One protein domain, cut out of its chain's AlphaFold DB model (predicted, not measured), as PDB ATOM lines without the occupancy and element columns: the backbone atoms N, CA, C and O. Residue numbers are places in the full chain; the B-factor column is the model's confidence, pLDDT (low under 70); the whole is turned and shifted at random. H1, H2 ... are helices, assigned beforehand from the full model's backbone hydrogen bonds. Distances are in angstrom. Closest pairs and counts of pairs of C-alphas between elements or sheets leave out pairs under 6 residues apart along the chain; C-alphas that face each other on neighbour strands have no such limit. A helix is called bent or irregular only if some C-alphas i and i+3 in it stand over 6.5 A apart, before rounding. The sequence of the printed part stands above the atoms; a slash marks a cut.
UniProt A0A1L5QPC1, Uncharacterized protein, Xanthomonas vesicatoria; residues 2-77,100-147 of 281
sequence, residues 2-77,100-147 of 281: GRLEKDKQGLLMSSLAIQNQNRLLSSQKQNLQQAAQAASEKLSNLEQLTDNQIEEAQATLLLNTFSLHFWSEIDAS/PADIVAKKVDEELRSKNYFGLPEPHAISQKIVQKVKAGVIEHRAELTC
ATOM      1  N   GLY A   2     -31.106 -17.772 -76.408       40.41
ATOM      2  CA  GLY A   2     -29.891 -18.029 -75.595       40.41
ATOM      3  C   GLY A   2     -29.480 -17.028 -74.488       40.41
ATOM      4  O   GLY A   2     -28.570 -17.324 -73.723       40.41
ATOM      5  N   ARG A   3     -30.111 -15.847 -74.379       37.53
ATOM      6  CA  ARG A   3     -29.802 -14.844 -73.330       37.53
ATOM      7  C   ARG A   3     -30.463 -15.202 -71.990       37.53
ATOM      8  O   ARG A   3     -29.791 -15.223 -70.970       37.53
ATOM      9  N   LEU A   4     -31.729 -15.625 -72.051       35.62
ATOM     10  CA  LEU A   4     -32.471 -16.232 -70.940       35.62
ATOM     11  C   LEU A   4     -31.796 -17.516 -70.440       35.62
ATOM     12  O   LEU A   4     -31.809 -17.790 -69.250       35.62
ATOM     13  N   GLU A   5     -31.164 -18.278 -71.334       36.69
ATOM     14  CA  GLU A   5     -30.401 -19.487 -70.997       36.69
ATOM     15  C   GLU A   5     -29.120 -19.188 -70.203       36.69
ATOM     16  O   GLU A   5     -28.735 -19.977 -69.346       36.69
ATOM     17  N   LYS A   6     -28.474 -18.045 -70.464       43.44
ATOM     18  CA  LYS A   6     -27.253 -17.612 -69.769       43.44
ATOM     19  C   LYS A   6     -27.541 -16.948 -68.431       43.44
ATOM     20  O   LYS A   6     -26.846 -17.252 -67.470       43.44
ATOM     21  N   ASP A   7     -28.585 -16.127 -68.340       43.66
ATOM     22  CA  ASP A   7     -29.067 -15.636 -67.044       43.66
ATOM     23  C   ASP A   7     -29.546 -16.820 -66.195       43.66
ATOM     24  O   ASP A   7     -29.216 -16.914 -65.018       43.66
ATOM     25  N   LYS A   8     -30.187 -17.815 -66.824       40.81
ATOM     26  CA  LYS A   8     -30.474 -19.116 -66.215       40.81
ATOM     27  C   LYS A   8     -29.201 -19.864 -65.814       40.81
ATOM     28  O   LYS A   8     -29.209 -20.440 -64.742       40.81
ATOM     29  N   GLN A   9     -28.109 -19.856 -66.583       42.97
ATOM     30  CA  GLN A   9     -26.837 -20.486 -66.187       42.97
ATOM     31  C   GLN A   9     -26.122 -19.750 -65.047       42.97
ATOM     32  O   GLN A   9     -25.605 -20.404 -64.150       42.97
ATOM     33  N   GLY A  10     -26.112 -18.415 -65.038       40.09
ATOM     34  CA  GLY A  10     -25.579 -17.615 -63.933       40.09
ATOM     35  C   GLY A  10     -26.390 -17.819 -62.655       40.09
ATOM     36  O   GLY A  10     -25.822 -18.107 -61.605       40.09
ATOM     37  N   LEU A  11     -27.721 -17.800 -62.769       44.25
ATOM     38  CA  LEU A  11     -28.631 -18.172 -61.685       44.25
ATOM     39  C   LEU A  11     -28.475 -19.639 -61.283       44.25
ATOM     40  O   LEU A  11     -28.573 -19.930 -60.103       44.25
ATOM     41  N   LEU A  12     -28.196 -20.558 -62.212       43.69
ATOM     42  CA  LEU A  12     -27.918 -21.965 -61.913       43.69
ATOM     43  C   LEU A  12     -26.581 -22.129 -61.197       43.69
ATOM     44  O   LEU A  12     -26.505 -22.963 -60.313       43.69
ATOM     45  N   MET A  13     -25.549 -21.350 -61.522       47.19
ATOM     46  CA  MET A  13     -24.259 -21.388 -60.830       47.19
ATOM     47  C   MET A  13     -24.356 -20.779 -59.432       47.19
ATOM     48  O   MET A  13     -23.856 -21.374 -58.482       47.19
ATOM     49  N   SER A  14     -25.061 -19.655 -59.278       46.53
ATOM     50  CA  SER A  14     -25.387 -19.095 -57.961       46.53
ATOM     51  C   SER A  14     -26.299 -20.033 -57.169       46.53
ATOM     52  O   SER A  14     -26.060 -20.270 -55.993       46.53
ATOM     53  N   SER A  15     -27.289 -20.653 -57.815       46.22
ATOM     54  CA  SER A  15     -28.150 -21.679 -57.220       46.22
ATOM     55  C   SER A  15     -27.351 -22.917 -56.830       46.22
ATOM     56  O   SER A  15     -27.591 -23.459 -55.763       46.22
ATOM     57  N   LEU A  16     -26.365 -23.334 -57.625       49.34
ATOM     58  CA  LEU A  16     -25.482 -24.456 -57.323       49.34
ATOM     59  C   LEU A  16     -24.534 -24.112 -56.170       49.34
ATOM     60  O   LEU A  16     -24.294 -24.957 -55.316       49.34
ATOM     61  N   ALA A  17     -24.037 -22.876 -56.101       47.44
ATOM     62  CA  ALA A  17     -23.257 -22.383 -54.971       47.44
ATOM     63  C   ALA A  17     -24.104 -22.367 -53.691       47.44
ATOM     64  O   ALA A  17     -23.669 -22.911 -52.680       47.44
ATOM     65  N   ILE A  18     -25.338 -21.858 -53.758       48.97
ATOM     66  CA  ILE A  18     -26.305 -21.879 -52.650       48.97
ATOM     67  C   ILE A  18     -26.686 -23.318 -52.283       48.97
ATOM     68  O   ILE A  18     -26.754 -23.650 -51.109       48.97
ATOM     69  N   GLN A  19     -26.883 -24.219 -53.248       51.78
ATOM     70  CA  GLN A  19     -27.188 -25.631 -52.996       51.78
ATOM     71  C   GLN A  19     -26.009 -26.364 -52.363       51.78
ATOM     72  O   GLN A  19     -26.207 -27.156 -51.446       51.78
ATOM     73  N   ASN A  20     -24.785 -26.107 -52.821       58.47
ATOM     74  CA  ASN A  20     -23.577 -26.658 -52.214       58.47
ATOM     75  C   ASN A  20     -23.371 -26.096 -50.807       58.47
ATOM     76  O   ASN A  20     -23.004 -26.845 -49.908       58.47
ATOM     77  N   GLN A  21     -23.684 -24.819 -50.591       59.19
ATOM     78  CA  GLN A  21     -23.664 -24.190 -49.276       59.19
ATOM     79  C   GLN A  21     -24.738 -24.783 -48.358       59.19
ATOM     80  O   GLN A  21     -24.430 -25.145 -47.231       59.19
ATOM     81  N   ASN A  22     -25.957 -25.002 -48.852       58.25
ATOM     82  CA  ASN A  22     -27.031 -25.670 -48.120       58.25
ATOM     83  C   ASN A  22     -26.688 -27.128 -47.819       58.25
ATOM     84  O   ASN A  22     -27.017 -27.612 -46.741       58.25
ATOM     85  N   ARG A  23     -25.997 -27.833 -48.723       63.19
ATOM     86  CA  ARG A  23     -25.469 -29.181 -48.464       63.19
ATOM     87  C   ARG A  23     -24.381 -29.165 -47.403       63.19
ATOM     88  O   ARG A  23     -24.414 -30.017 -46.526       63.19
ATOM     89  N   LEU A  24     -23.455 -28.206 -47.455       65.81
ATOM     90  CA  LEU A  24     -22.402 -28.058 -46.452       65.81
ATOM     91  C   LEU A  24     -23.009 -27.748 -45.082       65.81
ATOM     92  O   LEU A  24     -22.709 -28.439 -44.119       65.81
ATOM     93  N   LEU A  25     -23.931 -26.789 -45.020       57.81
ATOM     94  CA  LEU A  25     -24.683 -26.427 -43.820       57.81
ATOM     95  C   LEU A  25     -25.521 -27.604 -43.298       57.81
ATOM     96  O   LEU A  25     -25.537 -27.860 -42.100       57.81
ATOM     97  N   SER A  26     -26.167 -28.368 -44.183       66.00
ATOM     98  CA  SER A  26     -26.928 -29.569 -43.804       66.00
ATOM     99  C   SER A  26     -26.018 -30.679 -43.281       66.00
ATOM    100  O   SER A  26     -26.354 -31.326 -42.294       66.00
ATOM    101  N   SER A  27     -24.853 -30.879 -43.900       68.81
ATOM    102  CA  SER A  27     -23.845 -31.837 -43.442       68.81
ATOM    103  C   SER A  27     -23.253 -31.417 -42.098       68.81
ATOM    104  O   SER A  27     -23.163 -32.245 -41.197       68.81
ATOM    105  N   GLN A  28     -22.935 -30.134 -41.915       64.44
ATOM    106  CA  GLN A  28     -22.501 -29.582 -40.632       64.44
ATOM    107  C   GLN A  28     -23.579 -29.770 -39.564       64.44
ATOM    108  O   GLN A  28     -23.280 -30.279 -38.491       64.44
ATOM    109  N   LYS A  29     -24.842 -29.460 -39.873       65.50
ATOM    110  CA  LYS A  29     -25.978 -29.709 -38.978       65.50
ATOM    111  C   LYS A  29     -26.075 -31.182 -38.581       65.50
ATOM    112  O   LYS A  29     -26.254 -31.473 -37.405       65.50
ATOM    113  N   GLN A  30     -25.940 -32.103 -39.532       68.62
ATOM    114  CA  GLN A  30     -26.001 -33.539 -39.259       68.62
ATOM    115  C   GLN A  30     -24.824 -34.008 -38.389       68.62
ATOM    116  O   GLN A  30     -25.033 -34.774 -37.451       68.62
ATOM    117  N   ASN A  31     -23.614 -33.504 -38.641       68.69
ATOM    118  CA  ASN A  31     -22.433 -33.796 -37.826       68.69
ATOM    119  C   ASN A  31     -22.597 -33.270 -36.392       68.69
ATOM    120  O   ASN A  31     -22.322 -33.997 -35.442       68.69
ATOM    121  N   LEU A  32     -23.105 -32.041 -36.230       60.69
ATOM    122  CA  LEU A  32     -23.411 -31.455 -34.920       60.69
ATOM    123  C   LEU A  32     -24.485 -32.273 -34.189       60.69
ATOM    124  O   LEU A  32     -24.346 -32.548 -33.002       60.69
ATOM    125  N   GLN A  33     -25.525 -32.731 -34.894       68.69
ATOM    126  CA  GLN A  33     -26.560 -33.597 -34.319       68.69
ATOM    127  C   GLN A  33     -26.000 -34.945 -33.845       68.69
ATOM    128  O   GLN A  33     -26.333 -35.381 -32.745       68.69
ATOM    129  N   GLN A  34     -25.131 -35.588 -34.629       70.50
ATOM    130  CA  GLN A  34     -24.479 -36.842 -34.233       70.50
ATOM    131  C   GLN A  34     -23.530 -36.646 -33.046       70.50
ATOM    132  O   GLN A  34     -23.533 -37.446 -32.112       70.50
ATOM    133  N   ALA A  35     -22.748 -35.565 -33.044       61.72
ATOM    134  CA  ALA A  35     -21.861 -35.234 -31.936       61.72
ATOM    135  C   ALA A  35     -22.648 -34.919 -30.649       61.72
ATOM    136  O   ALA A  35     -22.257 -35.360 -29.568       61.72
ATOM    137  N   ALA A  36     -23.792 -34.234 -30.763       60.59
ATOM    138  CA  ALA A  36     -24.703 -33.998 -29.647       60.59
ATOM    139  C   ALA A  36     -25.300 -35.306 -29.101       60.59
ATOM    140  O   ALA A  36     -25.337 -35.496 -27.886       60.59
ATOM    141  N   GLN A  37     -25.705 -36.233 -29.976       69.38
ATOM    142  CA  GLN A  37     -26.188 -37.559 -29.571       69.38
ATOM    143  C   GLN A  37     -25.105 -38.356 -28.834       69.38
ATOM    144  O   GLN A  37     -25.348 -38.820 -27.724       69.38
ATOM    145  N   ALA A  38     -23.886 -38.427 -29.376       68.00
ATOM    146  CA  ALA A  38     -22.772 -39.132 -28.740       68.00
ATOM    147  C   ALA A  38     -22.377 -38.523 -27.378       68.00
ATOM    148  O   ALA A  38     -22.035 -39.244 -26.439       68.00
ATOM    149  N   ALA A  39     -22.428 -37.193 -27.244       60.94
ATOM    150  CA  ALA A  39     -22.204 -36.518 -25.965       60.94
ATOM    151  C   ALA A  39     -23.331 -36.817 -24.960       60.94
ATOM    152  O   ALA A  39     -23.052 -37.075 -23.789       60.94
ATOM    153  N   SER A  40     -24.586 -36.851 -25.418       62.50
ATOM    154  CA  SER A  40     -25.740 -37.233 -24.599       62.50
ATOM    155  C   SER A  40     -25.660 -38.686 -24.117       62.50
ATOM    156  O   SER A  40     -25.994 -38.955 -22.968       62.50
ATOM    157  N   GLU A  41     -25.190 -39.614 -24.955       70.25
ATOM    158  CA  GLU A  41     -24.962 -41.021 -24.584       70.25
ATOM    159  C   GLU A  41     -23.835 -41.170 -23.556       70.25
ATOM    160  O   GLU A  41     -23.950 -41.942 -22.608       70.25
ATOM    161  N   LYS A  42     -22.751 -40.392 -23.672       64.94
ATOM    162  CA  LYS A  42     -21.708 -40.355 -22.630       64.94
ATOM    163  C   LYS A  42     -22.251 -39.847 -21.293       64.94
ATOM    164  O   LYS A  42     -21.845 -40.339 -20.244       64.94
ATOM    165  N   LEU A  43     -23.167 -38.879 -21.335       60.28
ATOM    166  CA  LEU A  43     -23.800 -38.292 -20.157       60.28
ATOM    167  C   LEU A  43     -24.906 -39.166 -19.555       60.28
ATOM    168  O   LEU A  43     -25.302 -38.888 -18.434       60.28
ATOM    169  N   SER A  44     -25.390 -40.234 -20.199       63.94
ATOM    170  CA  SER A  44     -26.413 -41.100 -19.586       63.94
ATOM    171  C   SER A  44     -25.870 -42.001 -18.464       63.94
ATOM    172  O   SER A  44     -26.656 -42.605 -17.742       63.94
ATOM    173  N   ASN A  45     -24.543 -42.062 -18.282       64.31
ATOM    174  CA  ASN A  45     -23.857 -42.854 -17.251       64.31
ATOM    175  C   ASN A  45     -23.177 -41.957 -16.189       64.31
ATOM    176  O   ASN A  45     -22.000 -42.140 -15.872       64.31
ATOM    177  N   LEU A  46     -23.906 -40.967 -15.653       56.34
ATOM    178  CA  LEU A  46     -23.382 -39.954 -14.714       56.34
ATOM    179  C   LEU A  46     -22.705 -40.536 -13.461       56.34
ATOM    180  O   LEU A  46     -21.774 -39.924 -12.950       56.34
ATOM    181  N   GLU A  47     -23.126 -41.711 -12.979       53.91
ATOM    182  CA  GLU A  47     -22.641 -42.308 -11.719       53.91
ATOM    183  C   GLU A  47     -21.135 -42.643 -11.708       53.91
ATOM    184  O   GLU A  47     -20.568 -42.867 -10.641       53.91
ATOM    185  N   GLN A  48     -20.473 -42.673 -12.870       62.97
ATOM    186  CA  GLN A  48     -19.048 -43.013 -12.999       62.97
ATOM    187  C   GLN A  48     -18.154 -41.834 -13.406       62.97
ATOM    188  O   GLN A  48     -16.942 -42.009 -13.545       62.97
ATOM    189  N   LEU A  49     -18.722 -40.647 -13.627       67.94
ATOM    190  CA  LEU A  49     -17.987 -39.495 -14.143       67.94
ATOM    191  C   LEU A  49     -17.640 -38.507 -13.027       67.94
ATOM    192  O   LEU A  49     -18.439 -38.218 -12.143       67.94
ATOM    193  N   THR A  50     -16.431 -37.956 -13.094       79.81
ATOM    194  CA  THR A  50     -16.023 -36.819 -12.257       79.81
ATOM    195  C   THR A  50     -16.664 -35.520 -12.753       79.81
ATOM    196  O   THR A  50     -16.940 -35.387 -13.946       79.81
ATOM    197  N   ASP A  51     -16.808 -34.516 -11.881       77.38
ATOM    198  CA  ASP A  51     -17.319 -33.185 -12.256       77.38
ATOM    199  C   ASP A  51     -16.580 -32.580 -13.460       77.38
ATOM    200  O   ASP A  51     -17.204 -31.979 -14.330       77.38
ATOM    201  N   ASN A  52     -15.262 -32.792 -13.560       80.31
ATOM    202  CA  ASN A  52     -14.465 -32.335 -14.702       80.31
ATOM    203  C   ASN A  52     -14.866 -33.032 -16.012       80.31
ATOM    204  O   ASN A  52     -14.936 -32.380 -17.051       80.31
ATOM    205  N   GLN A  53     -15.149 -34.337 -15.977       77.44
ATOM    206  CA  GLN A  53     -15.591 -35.087 -17.159       77.44
ATOM    207  C   GLN A  53     -17.020 -34.713 -17.564       77.44
ATOM    208  O   GLN A  53     -17.323 -34.647 -18.755       77.44
ATOM    209  N   ILE A  54     -17.889 -34.437 -16.588       75.44
ATOM    210  CA  ILE A  54     -19.246 -33.938 -16.839       75.44
ATOM    211  C   ILE A  54     -19.179 -32.534 -17.450       75.44
ATOM    212  O   ILE A  54     -19.865 -32.262 -18.433       75.44
ATOM    213  N   GLU A  55     -18.319 -31.659 -16.926       82.12
ATOM    214  CA  GLU A  55     -18.100 -30.318 -17.469       82.12
ATOM    215  C   GLU A  55     -17.574 -30.363 -18.911       82.12
ATOM    216  O   GLU A  55     -18.092 -29.650 -19.768       82.12
ATOM    217  N   GLU A  56     -16.606 -31.229 -19.213       80.19
ATOM    218  CA  GLU A  56     -16.076 -31.410 -20.571       80.19
ATOM    219  C   GLU A  56     -17.140 -31.952 -21.545       80.19
ATOM    220  O   GLU A  56     -17.274 -31.466 -22.675       80.19
ATOM    221  N   ALA A  57     -17.949 -32.920 -21.102       77.38
ATOM    222  CA  ALA A  57     -19.034 -33.481 -21.901       77.38
ATOM    223  C   ALA A  57     -20.152 -32.459 -22.162       77.38
ATOM    224  O   ALA A  57     -20.603 -32.319 -23.300       77.38
ATOM    225  N   GLN A  58     -20.567 -31.702 -21.143       79.69
ATOM    226  CA  GLN A  58     -21.563 -30.641 -21.299       79.69
ATOM    227  C   GLN A  58     -21.030 -29.466 -22.126       79.69
ATOM    228  O   GLN A  58     -21.781 -28.911 -22.920       79.69
ATOM    229  N   ALA A  59     -19.745 -29.112 -22.013       79.81
ATOM    230  CA  ALA A  59     -19.134 -28.099 -22.872       79.81
ATOM    231  C   ALA A  59     -19.159 -28.554 -24.338       79.81
ATOM    232  O   ALA A  59     -19.542 -27.787 -25.214       79.81
ATOM    233  N   THR A  60     -18.844 -29.826 -24.597       77.44
ATOM    234  CA  THR A  60     -18.955 -30.437 -25.932       77.44
ATOM    235  C   THR A  60     -20.397 -30.432 -26.448       77.44
ATOM    236  O   THR A  60     -20.636 -30.136 -27.616       77.44
ATOM    237  N   LEU A  61     -21.380 -30.730 -25.597       76.19
ATOM    238  CA  LEU A  61     -22.795 -30.695 -25.971       76.19
ATOM    239  C   LEU A  61     -23.274 -29.268 -26.269       76.19
ATOM    240  O   LEU A  61     -23.996 -29.056 -27.247       76.19
ATOM    241  N   LEU A  62     -22.844 -28.295 -25.461       77.94
ATOM    242  CA  LEU A  62     -23.127 -26.884 -25.690       77.94
ATOM    243  C   LEU A  62     -22.597 -26.480 -27.056       77.94
ATOM    244  O   LEU A  62     -23.354 -25.933 -27.839       77.94
ATOM    245  N   LEU A  63     -21.356 -26.844 -27.375       71.50
ATOM    246  CA  LEU A  63     -20.748 -26.515 -28.659       71.50
ATOM    247  C   LEU A  63     -21.577 -27.009 -29.859       71.50
ATOM    248  O   LEU A  63     -21.774 -26.331 -30.860       71.50
ATOM    249  N   ASN A  64     -22.153 -28.203 -29.732       67.44
ATOM    250  CA  ASN A  64     -22.966 -28.782 -30.800       67.44
ATOM    251  C   ASN A  64     -24.374 -28.172 -30.913       67.44
ATOM    252  O   ASN A  64     -25.000 -28.226 -31.973       67.44
ATOM    253  N   THR A  65     -24.898 -27.619 -29.819       71.12
ATOM    254  CA  THR A  65     -26.260 -27.069 -29.743       71.12
ATOM    255  C   THR A  65     -26.287 -25.551 -29.892       71.12
ATOM    256  O   THR A  65     -27.275 -25.003 -30.374       71.12
ATOM    257  N   PHE A  66     -25.196 -24.861 -29.570       75.12
ATOM    258  CA  PHE A  66     -25.110 -23.408 -29.558       75.12
ATOM    259  C   PHE A  66     -25.364 -22.824 -30.939       75.12
ATOM    260  O   PHE A  66     -26.280 -22.017 -31.100       75.12
ATOM    261  N   SER A  67     -24.647 -23.303 -31.960       67.00
ATOM    262  CA  SER A  67     -24.845 -22.864 -33.341       67.00
ATOM    263  C   SER A  67     -26.294 -23.070 -33.792       67.00
ATOM    264  O   SER A  67     -26.817 -22.224 -34.515       67.00
ATOM    265  N   LEU A  68     -26.974 -24.139 -33.323       67.19
ATOM    266  CA  LEU A  68     -28.387 -24.440 -33.624       67.19
ATOM    267  C   LEU A  68     -29.346 -23.311 -33.205       67.19
ATOM    268  O   LEU A  68     -30.314 -23.037 -33.916       67.19
ATOM    269  N   HIS A  69     -29.045 -22.596 -32.121       72.50
ATOM    270  CA  HIS A  69     -29.876 -21.492 -31.634       72.50
ATOM    271  C   HIS A  69     -29.809 -20.228 -32.488       72.50
ATOM    272  O   HIS A  69     -30.695 -19.380 -32.381       72.50
ATOM    273  N   PHE A  70     -28.800 -20.107 -33.347       73.75
ATOM    274  CA  PHE A  70     -28.597 -18.924 -34.178       73.75
ATOM    275  C   PHE A  70     -28.947 -19.164 -35.649       73.75
ATOM    276  O   PHE A  70     -28.782 -18.261 -36.463       73.75
ATOM    277  N   TRP A  71     -29.487 -20.335 -36.016       64.12
ATOM    278  CA  TRP A  71     -29.835 -20.622 -37.417       64.12
ATOM    279  C   TRP A  71     -30.890 -19.688 -37.976       64.12
ATOM    280  O   TRP A  71     -30.720 -19.229 -39.097       64.12
ATOM    281  N   SER A  72     -31.928 -19.338 -37.212       59.12
ATOM    282  CA  SER A  72     -32.904 -18.336 -37.662       59.12
ATOM    283  C   SER A  72     -32.245 -16.980 -37.912       59.12
ATOM    284  O   SER A  72     -32.669 -16.234 -38.790       59.12
ATOM    285  N   GLU A  73     -31.176 -16.670 -37.173       65.19
ATOM    286  CA  GLU A  73     -30.424 -15.432 -37.340       65.19
ATOM    287  C   GLU A  73     -29.456 -15.469 -38.537       65.19
ATOM    288  O   GLU A  73     -29.105 -14.422 -39.088       65.19
ATOM    289  N   ILE A  74     -29.040 -16.667 -38.945       62.25
ATOM    290  CA  ILE A  74     -28.216 -16.927 -40.131       62.25
ATOM    291  C   ILE A  74     -29.092 -16.950 -41.398       62.25
ATOM    292  O   ILE A  74     -28.678 -16.433 -42.438       62.25
ATOM    293  N   ASP A  75     -30.300 -17.508 -41.299       52.56
ATOM    294  CA  ASP A  75     -31.237 -17.758 -42.403       52.56
ATOM    295  C   ASP A  75     -32.088 -16.529 -42.768       52.56
ATOM    296  O   ASP A  75     -32.425 -16.329 -43.929       52.56
ATOM    297  N   ALA A  76     -32.345 -15.614 -41.823       48.59
ATOM    298  CA  ALA A  76     -33.100 -14.367 -42.047       48.59
ATOM    299  C   ALA A  76     -32.354 -13.304 -42.886       48.59
ATOM    300  O   ALA A  76     -32.519 -12.096 -42.711       48.59
ATOM    301  N   SER A  77     -31.498 -13.760 -43.786       50.38
ATOM    302  CA  SER A  77     -30.608 -12.980 -44.623       50.38
ATOM    303  C   SER A  77     -30.864 -13.217 -46.112       50.38
ATOM    304  O   SER A  77     -29.958 -13.004 -46.927       50.38
ATOM    305  N   PRO A 100     -22.325 -10.405 -34.246       87.44
ATOM    306  CA  PRO A 100     -22.339 -11.707 -33.584       87.44
ATOM    307  C   PRO A 100     -22.172 -11.585 -32.070       87.44
ATOM    308  O   PRO A 100     -22.947 -12.180 -31.329       87.44
ATOM    309  N   ALA A 101     -21.256 -10.726 -31.611       89.81
ATOM    310  CA  ALA A 101     -21.053 -10.449 -30.189       89.81
ATOM    311  C   ALA A 101     -22.350 -10.060 -29.457       89.81
ATOM    312  O   ALA A 101     -22.640 -10.598 -28.390       89.81
ATOM    313  N   ASP A 102     -23.149  -9.159 -30.032       88.81
ATOM    314  CA  ASP A 102     -24.361  -8.649 -29.384       88.81
ATOM    315  C   ASP A 102     -25.494  -9.691 -29.405       88.81
ATOM    316  O   ASP A 102     -26.213  -9.849 -28.417       88.81
ATOM    317  N   ILE A 103     -25.628 -10.440 -30.506       87.69
ATOM    318  CA  ILE A 103     -26.605 -11.534 -30.632       87.69
ATOM    319  C   ILE A 103     -26.312 -12.629 -29.607       87.69
ATOM    320  O   ILE A 103     -27.209 -13.081 -28.890       87.69
ATOM    321  N   VAL A 104     -25.048 -13.033 -29.521       89.25
ATOM    322  CA  VAL A 104     -24.599 -14.109 -28.643       89.25
ATOM    323  C   VAL A 104     -24.731 -13.687 -27.184       89.25
ATOM    324  O   VAL A 104     -25.317 -14.424 -26.393       89.25
ATOM    325  N   ALA A 105     -24.276 -12.480 -26.829       91.38
ATOM    326  CA  ALA A 105     -24.412 -11.945 -25.476       91.38
ATOM    327  C   ALA A 105     -25.880 -11.910 -25.026       91.38
ATOM    328  O   ALA A 105     -26.207 -12.394 -23.941       91.38
ATOM    329  N   LYS A 106     -26.776 -11.407 -25.887       90.69
ATOM    330  CA  LYS A 106     -28.216 -11.375 -25.613       90.69
ATOM    331  C   LYS A 106     -28.765 -12.776 -25.347       90.69
ATOM    332  O   LYS A 106     -29.463 -12.976 -24.355       90.69
ATOM    333  N   LYS A 107     -28.439 -13.747 -26.204       89.19
ATOM    334  CA  LYS A 107     -28.943 -15.117 -26.065       89.19
ATOM    335  C   LYS A 107     -28.414 -15.800 -24.802       89.19
ATOM    336  O   LYS A 107     -29.178 -16.438 -24.087       89.19
ATOM    337  N   VAL A 108     -27.133 -15.623 -24.486       91.75
ATOM    338  CA  VAL A 108     -26.524 -16.143 -23.253       91.75
ATOM    339  C   VAL A 108     -27.206 -15.557 -22.011       91.75
ATOM    340  O   VAL A 108     -27.512 -16.290 -21.071       91.75
ATOM    341  N   ASP A 109     -27.510 -14.259 -22.013       93.50
ATOM    342  CA  ASP A 109     -28.241 -13.616 -20.917       93.50
ATOM    343  C   ASP A 109     -29.678 -14.143 -20.765       93.50
ATOM    344  O   ASP A 109     -30.166 -14.291 -19.640       93.50
ATOM    345  N   GLU A 110     -30.360 -14.445 -21.871       92.62
ATOM    346  CA  GLU A 110     -31.685 -15.079 -21.863       92.62
ATOM    347  C   GLU A 110     -31.640 -16.495 -21.269       92.62
ATOM    348  O   GLU A 110     -32.477 -16.838 -20.429       92.62
ATOM    349  N   GLU A 111     -30.649 -17.307 -21.642       91.12
ATOM    350  CA  GLU A 111     -30.479 -18.676 -21.135       91.12
ATOM    351  C   GLU A 111     -30.117 -18.705 -19.644       91.12
ATOM    352  O   GLU A 111     -30.656 -19.518 -18.891       91.12
ATOM    353  N   LEU A 112     -29.279 -17.771 -19.178       92.69
ATOM    354  CA  LEU A 112     -28.968 -17.621 -17.751       92.69
ATOM    355  C   LEU A 112     -30.186 -17.174 -16.935       92.69
ATOM    356  O   LEU A 112     -30.388 -17.646 -15.817       92.69
ATOM    357  N   ARG A 113     -31.007 -16.267 -17.478       95.56
ATOM    358  CA  ARG A 113     -32.208 -15.761 -16.795       95.56
ATOM    359  C   ARG A 113     -33.308 -16.812 -16.711       95.56
ATOM    360  O   ARG A 113     -33.970 -16.916 -15.682       95.56
ATOM    361  N   SER A 114     -33.502 -17.566 -17.789       93.06
ATOM    362  CA  SER A 114     -34.493 -18.644 -17.865       93.06
ATOM    363  C   SER A 114     -34.046 -19.926 -17.160       93.06
ATOM    364  O   SER A 114     -34.882 -20.791 -16.924       93.06
ATOM    365  N   LYS A 115     -32.756 -20.038 -16.801       91.75
ATOM    366  CA  LYS A 115     -32.127 -21.250 -16.245       91.75
ATOM    367  C   LYS A 115     -32.294 -22.483 -17.142       91.75
ATOM    368  O   LYS A 115     -32.248 -23.606 -16.655       91.75
ATOM    369  N   ASN A 116     -32.508 -22.268 -18.438       87.88
ATOM    370  CA  ASN A 116     -32.661 -23.335 -19.420       87.88
ATOM    371  C   ASN A 116     -31.299 -23.853 -19.906       87.88
ATOM    372  O   ASN A 116     -31.184 -25.015 -20.282       87.88
ATOM    373  N   TYR A 117     -30.263 -23.005 -19.869       88.44
ATOM    374  CA  TYR A 117     -28.878 -23.357 -20.204       88.44
ATOM    375  C   TYR A 117     -28.747 -24.116 -21.530       88.44
ATOM    376  O   TYR A 117     -28.028 -25.106 -21.602       88.44
ATOM    377  N   PHE A 118     -29.461 -23.674 -22.568       85.12
ATOM    378  CA  PHE A 118     -29.486 -24.315 -23.887       85.12
ATOM    379  C   PHE A 118     -29.962 -25.783 -23.868       85.12
ATOM    380  O   PHE A 118     -29.647 -26.556 -24.767       85.12
ATOM    381  N   GLY A 119     -30.729 -26.184 -22.847       82.12
ATOM    382  CA  GLY A 119     -31.197 -27.561 -22.681       82.12
ATOM    383  C   GLY A 119     -30.101 -28.545 -22.261       82.12
ATOM    384  O   GLY A 119     -30.270 -29.750 -22.448       82.12
ATOM    385  N   LEU A 120     -28.976 -28.058 -21.720       82.81
ATOM    386  CA  LEU A 120     -27.935 -28.916 -21.156       82.81
ATOM    387  C   LEU A 120     -28.498 -29.776 -20.004       82.81
ATOM    388  O   LEU A 120     -29.303 -29.281 -19.208       82.81
ATOM    389  N   PRO A 121     -28.078 -31.050 -19.893       78.75
ATOM    390  CA  PRO A 121     -28.591 -31.960 -18.879       78.75
ATOM    391  C   PRO A 121     -28.097 -31.589 -17.477       78.75
ATOM    392  O   PRO A 121     -27.150 -30.824 -17.300       78.75
ATOM    393  N   GLU A 122     -28.720 -32.180 -16.460       76.56
ATOM    394  CA  GLU A 122     -28.224 -32.116 -15.085       76.56
ATOM    395  C   GLU A 122     -26.778 -32.665 -14.983       76.56
ATOM    396  O   GLU A 122     -26.379 -33.518 -15.783       76.56
ATOM    397  N   PRO A 123     -25.970 -32.205 -14.009       83.75
ATOM    398  CA  PRO A 123     -26.300 -31.216 -12.984       83.75
ATOM    399  C   PRO A 123     -26.261 -29.770 -13.513       83.75
ATOM    400  O   PRO A 123     -25.248 -29.298 -14.030       83.75
ATOM    401  N   HIS A 124     -27.337 -29.015 -13.296       85.62
ATOM    402  CA  HIS A 124     -27.498 -27.647 -13.792       85.62
ATOM    403  C   HIS A 124     -26.505 -26.642 -13.199       85.62
ATOM    404  O   HIS A 124     -26.257 -25.600 -13.804       85.62
ATOM    405  N   ALA A 125     -25.891 -26.944 -12.052       88.06
ATOM    406  CA  ALA A 125     -24.790 -26.141 -11.519       88.06
ATOM    407  C   ALA A 125     -23.581 -26.129 -12.476       88.06
ATOM    408  O   ALA A 125     -22.961 -25.082 -12.680       88.06
ATOM    409  N   ILE A 126     -23.278 -27.272 -13.107       86.12
ATOM    410  CA  ILE A 126     -22.220 -27.383 -14.119       86.12
ATOM    411  C   ILE A 126     -22.657 -26.674 -15.404       86.12
ATOM    412  O   ILE A 126     -21.894 -25.873 -15.946       86.12
ATOM    413  N   SER A 127     -23.905 -26.856 -15.840       89.06
ATOM    414  CA  SER A 127     -24.435 -26.171 -17.028       89.06
ATOM    415  C   SER A 127     -24.375 -24.650 -16.885       89.06
ATOM    416  O   SER A 127     -23.883 -23.950 -17.769       89.06
ATOM    417  N   GLN A 128     -24.796 -24.126 -15.730       92.50
ATOM    418  CA  GLN A 128     -24.715 -22.706 -15.406       92.50
ATOM    419  C   GLN A 128     -23.269 -22.201 -15.449       92.50
ATOM    420  O   GLN A 128     -23.012 -21.144 -16.029       92.50
ATOM    421  N   LYS A 129     -22.324 -22.955 -14.870       91.25
ATOM    422  CA  LYS A 129     -20.891 -22.628 -14.897       91.25
ATOM    423  C   LYS A 129     -20.371 -22.519 -16.333       91.25
ATOM    424  O   LYS A 129     -19.662 -21.566 -16.648       91.25
ATOM    425  N   ILE A 130     -20.745 -23.443 -17.217       89.00
ATOM    426  CA  ILE A 130     -20.329 -23.423 -18.629       89.00
ATOM    427  C   ILE A 130     -20.931 -22.215 -19.357       89.00
ATOM    428  O   ILE A 130     -20.208 -21.483 -20.029       89.00
ATOM    429  N   VAL A 131     -22.226 -21.938 -19.189       91.31
ATOM    430  CA  VAL A 131     -22.864 -20.774 -19.830       91.31
ATOM    431  C   VAL A 131     -22.259 -19.455 -19.322       91.31
ATOM    432  O   VAL A 131     -22.072 -18.515 -20.094       91.31
ATOM    433  N   GLN A 132     -21.874 -19.379 -18.044       93.31
ATOM    434  CA  GLN A 132     -21.128 -18.238 -17.503       93.31
ATOM    435  C   GLN A 132     -19.722 -18.109 -18.102       93.31
ATOM    436  O   GLN A 132     -19.289 -16.986 -18.363       93.31
ATOM    437  N   LYS A 133     -19.024 -19.222 -18.367       91.75
ATOM    438  CA  LYS A 133     -17.749 -19.204 -19.102       91.75
ATOM    439  C   LYS A 133     -17.926 -18.646 -20.507       91.75
ATOM    440  O   LYS A 133     -17.159 -17.773 -20.892       91.75
ATOM    441  N   VAL A 134     -18.966 -19.067 -21.229       90.94
ATOM    442  CA  VAL A 134     -19.288 -18.494 -22.545       90.94
ATOM    443  C   VAL A 134     -19.560 -16.996 -22.426       90.94
ATOM    444  O   VAL A 134     -19.013 -16.218 -23.199       90.94
ATOM    445  N   LYS A 135     -20.332 -16.555 -21.424       94.06
ATOM    446  CA  LYS A 135     -20.575 -15.123 -21.186       94.06
ATOM    447  C   LYS A 135     -19.279 -14.326 -21.004       94.06
ATOM    448  O   LYS A 135     -19.141 -13.258 -21.593       94.06
ATOM    449  N   ALA A 136     -18.354 -14.826 -20.185       95.31
ATOM    450  CA  ALA A 136     -17.053 -14.191 -19.978       95.31
ATOM    451  C   ALA A 136     -16.225 -14.185 -21.274       95.31
ATOM    452  O   ALA A 136     -15.700 -13.148 -21.670       95.31
ATOM    453  N   GLY A 137     -16.217 -15.315 -21.976       93.50
ATOM    454  CA  GLY A 137     -15.564 -15.506 -23.260       93.50
ATOM    455  C   GLY A 137     -16.023 -14.555 -24.362       93.50
ATOM    456  O   GLY A 137     -15.208 -14.005 -25.092       93.50
ATOM    457  N   VAL A 138     -17.327 -14.280 -24.453       93.25
ATOM    458  CA  VAL A 138     -17.888 -13.302 -25.405       93.25
ATOM    459  C   VAL A 138     -17.351 -11.890 -25.147       93.25
ATOM    460  O   VAL A 138     -17.190 -11.111 -26.086       93.25
ATOM    461  N   ILE A 139     -17.073 -11.545 -23.885       94.56
ATOM    462  CA  ILE A 139     -16.487 -10.252 -23.513       94.56
ATOM    463  C   ILE A 139     -14.994 -10.230 -23.858       94.56
ATOM    464  O   ILE A 139     -14.527  -9.259 -24.451       94.56
ATOM    465  N   GLU A 140     -14.267 -11.292 -23.511       95.81
ATOM    466  CA  GLU A 140     -12.829 -11.433 -23.762       95.81
ATOM    467  C   GLU A 140     -12.505 -11.434 -25.264       95.81
ATOM    468  O   GLU A 140     -11.694 -10.635 -25.731       95.81
ATOM    469  N   HIS A 141     -13.221 -12.245 -26.043       93.50
ATOM    470  CA  HIS A 141     -13.039 -12.413 -27.487       93.50
ATOM    471  C   HIS A 141     -13.956 -11.505 -28.319       93.50
ATOM    472  O   HIS A 141     -14.216 -11.758 -29.499       93.50
ATOM    473  N   ARG A 142     -14.453 -10.404 -27.736       91.81
ATOM    474  CA  ARG A 142     -15.420  -9.513 -28.400       91.81
ATOM    475  C   ARG A 142     -14.930  -9.002 -29.751       91.81
ATOM    476  O   ARG A 142     -15.731  -8.873 -30.673       91.81
ATOM    477  N   ALA A 143     -13.637  -8.709 -29.879       90.12
ATOM    478  CA  ALA A 143     -13.053  -8.214 -31.123       90.12
ATOM    479  C   ALA A 143     -13.183  -9.226 -32.277       90.12
ATOM    480  O   ALA A 143     -13.450  -8.830 -33.407       90.12
ATOM    481  N   GLU A 144     -13.062 -10.524 -31.989       90.00
ATOM    482  CA  GLU A 144     -13.194 -11.605 -32.977       90.00
ATOM    483  C   GLU A 144     -14.659 -11.821 -33.391       90.00
ATOM    484  O   GLU A 144     -14.952 -12.152 -34.542       90.00
ATOM    485  N   LEU A 145     -15.582 -11.549 -32.463       89.12
ATOM    486  CA  LEU A 145     -17.034 -11.621 -32.644       89.12
ATOM    487  C   LEU A 145     -17.663 -10.320 -33.173       89.12
ATOM    488  O   LEU A 145     -18.881 -10.265 -33.357       89.12
ATOM    489  N   THR A 146     -16.879  -9.263 -33.393       88.94
ATOM    490  CA  THR A 146     -17.387  -7.963 -33.852       88.94
ATOM    491  C   THR A 146     -17.119  -7.778 -35.335       88.94
ATOM    492  O   THR A 146     -15.989  -7.857 -35.810       88.94
ATOM    493  N   CYS A 147     -18.181  -7.483 -36.071       86.06
ATOM    494  CA  CYS A 147     -18.147  -7.257 -37.504       86.06
ATOM    495  C   CYS A 147     -17.769  -5.795 -37.832       86.06
ATOM    496  O   CYS A 147     -18.373  -4.877 -37.263       86.06
TER     497      CYS A 147
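Overview. This is residues 2 to 77 and 100 to 147 of the 281 residues of an uncharacterized protein of Xanthomonas vesicatoria (UniProt A0A1L5QPC1). Look for a long helical hairpin, H1 folding back into H2, with residues 2 to 27 of H1 sticking out as an arm; a second helical hairpin, H4 and H5, packs on H2 through H5. The 124 printed residues include five named helices, H1 to H5 in order: all helix. The whole is loose, radius of gyration of the C-alphas 19.1 A, spanning 68 by 31 by 23 A.

Arrangement. Residues 29 to 43 of H1, residues 2 to 43, touch H2, residues 51 to 69, at a shallow tilt of 23 degrees, opposite ways; the closest C-alphas, Leu 32 and Asn 64, are 4.9 A apart. H3, residues 71 to 75, touches no helix. Residues 126 to 130 of H5, residues 124 to 140, touch residues 51 to 59 of H2 at a steep tilt of 61 degrees; the closest C-alphas, Glu 55 and Ile 126, are 6.1 A apart. H4, residues 100 to 114, touches H5 at a shallow tilt of 25 degrees, opposite ways; the closest C-alphas, Val 108 and Lys 135, are 6.4 A apart. Every O i to N i+4 pair is within hydrogen-bond range in H1, H3 and H4, against 13 of 15 in H2 and 12 of 13 in H5.

Along the chain. Find C-alpha 2 at (-29.891, -18.029, -75.595); H1 runs 59.3 A from there. H2, 25.9 A, has a kink of 30 degrees near residue 63 and is only just irregular, C-alphas 64 and 67 being 6.7 A apart. H4 runs 21.0 A; H5 runs 24.0 A to C-alpha 140 at (-12.829, -11.433, -23.762).

Size, cuts and confidence. Residues 78 to 99 are cut out, with C-alphas 77 and 100 13.9 A apart; of the links printed whole, none is long. Mean pLDDT of the printed part is 72.5, with 56 residues under 70, among them 2 to 33.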